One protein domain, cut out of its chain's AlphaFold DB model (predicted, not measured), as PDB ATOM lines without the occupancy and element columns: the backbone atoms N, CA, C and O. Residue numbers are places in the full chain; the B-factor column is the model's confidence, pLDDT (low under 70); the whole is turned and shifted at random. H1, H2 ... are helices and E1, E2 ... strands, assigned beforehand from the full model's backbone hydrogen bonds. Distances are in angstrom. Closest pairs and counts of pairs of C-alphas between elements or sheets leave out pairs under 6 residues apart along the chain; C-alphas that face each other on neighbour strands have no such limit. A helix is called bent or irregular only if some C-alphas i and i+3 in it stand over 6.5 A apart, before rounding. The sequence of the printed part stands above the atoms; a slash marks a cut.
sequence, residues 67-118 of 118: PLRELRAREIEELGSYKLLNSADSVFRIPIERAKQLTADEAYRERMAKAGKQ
ATOM      1  N   PRO A  67     152.286 198.239 118.885       70.50
ATOM      2  CA  PRO A  67     152.498 198.637 117.493       70.50
ATOM      3  C   PRO A  67     153.965 198.870 117.092       70.50
ATOM      4  O   PRO A  67     154.368 198.469 116.007       70.50
ATOM      5  N   LEU A  68     154.780 199.506 117.939       74.69
ATOM      6  CA  LEU A  68     156.207 199.730 117.678       74.69
ATOM      7  C   LEU A  68     157.005 198.425 117.686       74.69
ATOM      8  O   LEU A  68     157.883 198.251 116.844       74.69
ATOM      9  N   ARG A  69     156.671 197.486 118.578       75.88
ATOM     10  CA  ARG A  69     157.310 196.162 118.600       75.88
ATOM     11  C   ARG A  69     157.016 195.377 117.322       75.88
ATOM     12  O   ARG A  69     157.907 194.742 116.765       75.88
ATOM     13  N   GLU A  70     155.769 195.416 116.856       80.00
ATOM     14  CA  GLU A  70     155.361 194.783 115.598       80.00
ATOM     15  C   GLU A  70     156.021 195.452 114.385       80.00
ATOM     16  O   GLU A  70     156.541 194.763 113.506       80.00
ATOM     17  N   LEU A  71     156.084 196.788 114.374       83.25
ATOM     18  CA  LEU A  71     156.790 197.549 113.346       83.25
ATOM     19  C   LEU A  71     158.272 197.159 113.287       83.25
ATOM     20  O   LEU A  71     158.782 196.839 112.216       83.25
ATOM     21  N   ARG A  72     158.947 197.104 114.437       83.00
ATOM     22  CA  ARG A  72     160.360 196.731 114.526       83.00
ATOM     23  C   ARG A  72     160.608 195.275 114.135       83.00
ATOM     24  O   ARG A  72     161.606 194.988 113.477       83.00
ATOM     25  N   ALA A  73     159.702 194.360 114.479       83.38
ATOM     26  CA  ALA A  73     159.777 192.973 114.024       83.38
ATOM     27  C   ALA A  73     159.702 192.877 112.490       83.38
ATOM     28  O   ALA A  73     160.531 192.203 111.878       83.38
ATOM     29  N   ARG A  74     158.776 193.617 111.866       84.19
ATOM     30  CA  ARG A  74     158.649 193.699 110.404       84.19
ATOM     31  C   ARG A  74     159.876 194.338 109.748       84.19
ATOM     32  O   ARG A  74     160.342 193.845 108.727       84.19
ATOM     33  N   GLU A  75     160.424 195.407 110.324       84.38
ATOM     34  CA  GLU A  75     161.651 196.041 109.820       84.38
ATOM     35  C   GLU A  75     162.832 195.066 109.826       84.38
ATOM     36  O   GLU A  75     163.542 194.949 108.828       84.38
ATOM     37  N   ILE A  76     163.024 194.332 110.925       84.00
ATOM     38  CA  ILE A  76     164.093 193.332 111.048       84.00
ATOM     39  C   ILE A  76     163.923 192.223 110.003       84.00
ATOM     40  O   ILE A  76     164.904 191.818 109.377       84.00
ATOM     41  N   GLU A  77     162.696 191.759 109.772       82.88
ATOM     42  CA  GLU A  77     162.402 190.756 108.747       82.88
ATOM     43  C   GLU A  77     162.709 191.276 107.330       82.88
ATOM     44  O   GLU A  77     163.353 190.589 106.530       82.88
ATOM     45  N   GLU A  78     162.314 192.514 107.017       84.00
ATOM     46  CA  GLU A  78     162.545 193.118 105.703       84.00
ATOM     47  C   GLU A  78     164.017 193.461 105.424       84.00
ATOM     48  O   GLU A  78     164.447 193.390 104.268       84.00
ATOM     49  N   LEU A  79     164.781 193.842 106.454       85.81
ATOM     50  CA  LEU A  79     166.204 194.199 106.371       85.81
ATOM     51  C   LEU A  79     167.136 192.985 106.484       85.81
ATOM     52  O   LEU A  79     168.288 193.057 106.047       85.81
ATOM     53  N   GLY A  80     166.672 191.891 107.090       85.69
ATOM     54  CA  GLY A  80     167.451 190.676 107.337       85.69
ATOM     55  C   GLY A  80     167.330 189.602 106.256       85.69
ATOM     56  O   GLY A  80     168.096 188.640 106.274       85.69
ATOM     57  N   SER A  81     166.395 189.742 105.314       83.88
ATOM     58  CA  SER A  81     166.083 188.706 104.324       83.88
ATOM     59  C   SER A  81     166.558 189.044 102.909       83.88
ATOM     60  O   SER A  81     166.666 190.202 102.499       83.88
ATOM     61  N   TYR A  82     166.844 187.993 102.135       86.12
ATOM     62  CA  TYR A  82     167.050 188.101 100.694       86.12
ATOM     63  C   TYR A  82     165.698 188.098  99.988       86.12
ATOM     64  O   TYR A  82     164.854 187.242 100.259       86.12
ATOM     65  N   LYS A  83     165.497 189.019  99.045       82.88
ATOM     66  CA  LYS A  83     164.255 189.084  98.268       82.88
ATOM     67  C   LYS A  83     164.527 189.467  96.822       82.88
ATOM     68  O   LYS A  83     165.296 190.382  96.546       82.88
ATOM     69  N   LEU A  84     163.865 188.787  95.895       77.81
ATOM     70  CA  LEU A  84     163.844 189.175  94.488       77.81
ATOM     71  C   LEU A  84     162.916 190.391  94.336       77.81
ATOM     72  O   LEU A  84     161.734 190.292  94.665       77.81
ATOM     73  N   LEU A  85     163.444 191.538  93.901       79.25
ATOM     74  CA  LEU A  85     162.633 192.748  93.708       79.25
ATOM     75  C   LEU A  85     162.055 192.813  92.297       79.25
ATOM     76  O   LEU A  85     160.883 193.138  92.136       79.25
ATOM     77  N   ASN A  86     162.861 192.477  91.289       76.69
ATOM     78  CA  ASN A  86     162.410 192.433  89.907       76.69
ATOM     79  C   ASN A  86     163.129 191.315  89.138       76.69
ATOM     80  O   ASN A  86     164.348 191.363  88.966       76.69
ATOM     81  N   SER A  87     162.368 190.322  88.669       65.06
ATOM     82  CA  SER A  87     162.875 189.220  87.842       65.06
ATOM     83  C   SER A  87     163.330 189.681  86.457       65.06
ATOM     84  O   SER A  87     164.190 189.037  85.866       65.06
ATOM     85  N   ALA A  88     162.756 190.771  85.933       70.06
ATOM     86  CA  ALA A  88     163.093 191.290  84.609       70.06
ATOM     87  C   ALA A  88     164.466 191.980  84.599       70.06
ATOM     88  O   ALA A  88     165.240 191.796  83.665       70.06
ATOM     89  N   ASP A  89     164.795 192.690  85.682       70.38
ATOM     90  CA  ASP A  89     166.024 193.488  85.788       70.38
ATOM     91  C   ASP A  89     167.124 192.791  86.611       70.38
ATOM     92  O   ASP A  89     168.171 193.378  86.874       70.38
ATOM     93  N   SER A  90     166.903 191.540  87.045       75.62
ATOM     94  CA  SER A  90     167.829 190.772  87.900       75.62
ATOM     95  C   SER A  90     168.276 191.525  89.166       75.62
ATOM     96  O   SER A  90     169.408 191.379  89.627       75.62
ATOM     97  N   VAL A  91     167.386 192.339  89.745       80.62
ATOM     98  CA  VAL A  91     167.683 193.133  90.945       80.62
ATOM     99  C   VAL A  91     167.284 192.354  92.197       80.62
ATOM    100  O   VAL A  91     166.106 192.051  92.426       80.62
ATOM    101  N   PHE A  92     168.278 192.072  93.039       83.88
ATOM    102  CA  PHE A  92     168.121 191.356  94.303       83.88
ATOM    103  C   PHE A  92     168.297 192.303  95.491       83.88
ATOM    104  O   PHE A  92     169.248 193.080  95.554       83.88
ATOM    105  N   ARG A  93     167.404 192.193  96.477       85.25
ATOM    106  CA  ARG A  93     167.606 192.739  97.819       85.25
ATOM    107  C   ARG A  93     168.486 191.771  98.604       85.25
ATOM    108  O   ARG A  93     168.179 190.580  98.681       85.25
ATOM    109  N   ILE A  94     169.551 192.302  99.193       90.69
ATOM    110  CA  ILE A  94     170.436 191.586 100.116       90.69
ATOM    111  C   ILE A  94     170.208 192.080 101.554       90.69
ATOM    112  O   ILE A  94     169.826 193.241 101.726       90.69
ATOM    113  N   PRO A  95     170.474 191.251 102.580       92.50
ATOM    114  CA  PRO A  95     170.413 191.672 103.970       92.50
ATOM    115  C   PRO A  95     171.350 192.844 104.233       92.50
ATOM    116  O   PRO A  95     172.478 192.880 103.727       92.50
ATOM    117  N   ILE A  96     170.912 193.774 105.076       91.12
ATOM    118  CA  ILE A  96     171.648 195.012 105.346       91.12
ATOM    119  C   ILE A  96     173.042 194.747 105.922       91.12
ATOM    120  O   ILE A  96     174.002 195.435 105.577       91.12
ATOM    121  N   GLU A  97     173.190 193.705 106.740       89.62
ATOM    122  CA  GLU A  97     174.484 193.324 107.307       89.62
ATOM    123  C   GLU A  97     175.468 192.902 106.213       89.62
ATOM    124  O   GLU A  97     176.633 193.301 106.219       89.62
ATOM    125  N   ARG A  98     174.973 192.169 105.209       90.75
ATOM    126  CA  ARG A  98     175.781 191.761 104.063       90.75
ATOM    127  C   ARG A  98     176.119 192.947 103.165       90.75
ATOM    128  O   ARG A  98     177.248 193.027 102.693       90.75
ATOM    129  N   ALA A  99     175.176 193.864 102.957       91.50
ATOM    130  CA  ALA A  99     175.420 195.090 102.204       91.50
ATOM    131  C   ALA A  99     176.557 195.909 102.833       91.50
ATOM    132  O   ALA A  99     177.520 196.236 102.147       91.50
ATOM    133  N   LYS A 100     176.501 196.143 104.153       93.25
ATOM    134  CA  LYS A 100     177.556 196.857 104.889       93.25
ATOM    135  C   LYS A 100     178.928 196.204 104.719       93.25
ATOM    136  O   LYS A 100     179.896 196.908 104.450       93.25
ATOM    137  N   GLN A 101     179.008 194.878 104.858       93.38
ATOM    138  CA  GLN A 101     180.260 194.134 104.672       93.38
ATOM    139  C   GLN A 101     180.827 194.328 103.264       93.38
ATOM    140  O   GLN A 101     181.993 194.677 103.117       93.38
ATOM    141  N   LEU A 102     179.997 194.158 102.231       93.38
ATOM    142  CA  LEU A 102     180.437 194.288 100.843       93.38
ATOM    143  C   LEU A 102     180.939 195.702 100.533       93.38
ATOM    144  O   LEU A 102     181.992 195.846  99.913       93.38
ATOM    145  N   THR A 103     180.235 196.728 101.014       94.12
ATOM    146  CA  THR A 103     180.650 198.127 100.853       94.12
ATOM    147  C   THR A 103     181.958 198.420 101.592       94.12
ATOM    148  O   THR A 103     182.829 199.101 101.053       94.12
ATOM    149  N   ALA A 104     182.132 197.897 102.810       94.19
ATOM    150  CA  ALA A 104     183.375 198.057 103.564       94.19
ATOM    151  C   ALA A 104     184.562 197.364 102.868       94.19
ATOM    152  O   ALA A 104     185.630 197.963 102.732       94.19
ATOM    153  N   ASP A 105     184.360 196.141 102.373       95.25
ATOM    154  CA  ASP A 105     185.375 195.372 101.648       95.25
ATOM    155  C   ASP A 105     185.768 196.042 100.327       95.25
ATOM    156  O   ASP A 105     186.932 196.024  99.927       95.25
ATOM    157  N   GLU A 106     184.806 196.615  99.604       92.88
ATOM    158  CA  GLU A 106     185.061 197.387  98.386       92.88
ATOM    159  C   GLU A 106     185.884 198.643  98.688       92.88
ATOM    160  O   GLU A 106     186.961 198.820  98.114       92.88
ATOM    161  N   ALA A 107     185.473 199.439  99.678       93.25
ATOM    162  CA  ALA A 107     186.211 200.627 100.099       93.25
ATOM    163  C   ALA A 107     187.641 200.301 100.575       93.25
ATOM    164  O   ALA A 107     188.581 201.049 100.288       93.25
ATOM    165  N   TYR A 108     187.834 199.185 101.285       93.44
ATOM    166  CA  TYR A 108     189.161 198.726 101.699       93.44
ATOM    167  C   TYR A 108     190.028 198.344 100.492       93.44
ATOM    168  O   TYR A 108     191.163 198.812 100.370       93.44
ATOM    169  N   ARG A 109     189.482 197.550  99.561       93.94
ATOM    170  CA  ARG A 109     190.182 197.138  98.335       93.94
ATOM    171  C   ARG A 109     190.584 198.335  97.478       93.94
ATOM    172  O   ARG A 109     191.721 198.384  97.011       93.94
ATOM    173  N   GLU A 110     189.710 199.325  97.325       93.38
ATOM    174  CA  GLU A 110     190.026 200.556  96.598       93.38
ATOM    175  C   GLU A 110     191.173 201.345  97.235       93.38
ATOM    176  O   GLU A 110     192.057 201.834  96.530       93.38
ATOM    177  N   ARG A 111     191.185 201.470  98.570       90.75
ATOM    178  CA  ARG A 111     192.275 202.146  99.293       90.75
ATOM    179  C   ARG A 111     193.607 201.427  99.095       90.75
ATOM    180  O   ARG A 111     194.600 202.083  98.789       90.75
ATOM    181  N   MET A 112     193.621 200.100  99.200       89.31
ATOM    182  CA  MET A 112     194.832 199.298  98.988       89.31
ATOM    183  C   MET A 112     195.326 199.374  97.536       89.31
ATOM    184  O   MET A 112     196.523 199.522  97.301       89.31
ATOM    185  N   ALA A 113     194.416 199.362  96.557       88.62
ATOM    186  CA  ALA A 113     194.760 199.510  95.144       88.62
ATOM    187  C   ALA A 113     195.345 200.894  94.805       88.62
ATOM    188  O   ALA A 113     196.186 201.002  93.912       88.62
ATOM    189  N   LYS A 114     194.921 201.953  95.509       86.19
ATOM    190  CA  LYS A 114     195.500 203.302  95.379       86.19
ATOM    191  C   LYS A 114     196.860 203.418  96.074       86.19
ATOM    192  O   LYS A 114     197.735 204.093  95.545       86.19
ATOM    193  N   ALA A 115     197.046 202.749  97.211       80.75
ATOM    194  CA  ALA A 115     198.305 202.751  97.957       80.75
ATOM    195  C   ALA A 115     199.421 201.951  97.261       80.75
ATOM    196  O   ALA A 115     200.571 202.358  97.301       80.75
ATOM    197  N   GLY A 116     199.091 200.843  96.586       71.81
ATOM    198  CA  GLY A 116     200.067 200.017  95.856       71.81
ATOM    199  C   GLY A 116     200.468 200.538  94.468       71.81
ATOM    200  O   GLY A 116     201.237 199.878  93.778       71.81
ATOM    201  N   LYS A 117     199.921 201.678  94.028       58.44
ATOM    202  CA  LYS A 117     200.257 202.339  92.751       58.44
ATOM    203  C   LYS A 117     201.140 203.586  92.928       58.44
ATOM    204  O   LYS A 117     201.289 204.336  91.963       58.44
ATOM    205  N   GLN A 118     201.674 203.820  94.132       49.84
ATOM    206  CA  GLN A 118     202.634 204.891  94.435       49.84
ATOM    207  C   GLN A 118     204.053 204.343  94.548       49.84
ATOM    208  O   GLN A 118     204.203 203.233  95.105       49.84
TER     209      GLN A 118
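This is residues 67 to 118 of the 118 residues of an uncharacterized protein of candidate division Zixibacteria bacterium HGW-Zixibacteria-1 (UniProt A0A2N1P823). Two helices, H1 and the longer H2, reach away from each other as two arms, and between them the chain dips into a small two-stranded hairpin, E1 and E2, that sticks out to one side. The helices meet near their ends, close to the open end of the hairpin, and make a wide, open corner there; most of H2 and the first part of H1 stand free. The printed part has 52 residues, with two named helices and two named strands in the order H1, E1, E2, H2; the sheet, of order E1 - E2, is antiparallel, and the class is mostly helix. The whole is extended, with a radius of gyration of the C-alphas of 16.6 A, and flat, with spans of 55 by 31 by 10 A.

H1 is residues 67 to 80, 19.8 A from first to last C-alpha, and begins with C-alpha 67 at (152.498, 198.637, 117.493). E1 follows as residues 83 to 86, 9.2 A long, with C-alpha 86 at (162.410, 192.433, 89.907). E2 is residues 91 to 93, 6.9 A long. H2 is residues 96 to 115, 28.7 A long, and ends with C-alpha 115 at (198.305, 202.751, 97.957). Neither helix is bent.

H1 and H2 touch only at their ends, and only just, with 3 pairs of C-alphas within 8 A. H1 touches H2 with residues 79 to 80 alone, and H2 touches H1 with residues 96 to 97 alone; the closest C-alphas of the two helices are those of Leu 79 and Ile 96, 5.6 A apart. Their lines stand at a steep tilt of 46 degrees, and they run the same way; their centres are 27.6 A apart. E1 and E2 form a hairpin of antiparallel neighbour strands, with 153 degrees between their directions. The C-alphas of Leu 84 and Phe 92 face each other at 4.8 A. N 93 and O 83 are within hydrogen-bond range at 2.8 A, as are N 85 and O 91 at 3.1 A. H1 and E2 are apart, and so are E1 and H2. In both H1 and H2 every O i to N i+4 pair is within hydrogen-bond range.

The two C-alphas farthest apart are those of Pro 67 and Gln 118, the first and last printed residues, at 55.5 A. Residues 67 to 75, which belong to H1, stand free, and so do residues 99 to 118, of which 99 to 115 belong to H2. The links H1 to E1, E1 to E2 and E2 to H2 are tight, and the printed part has no cut. Residue 118 is the chain's last. The mean pLDDT of the printed part is 83.7; residue 87 and residues 117 to 118 are under 70.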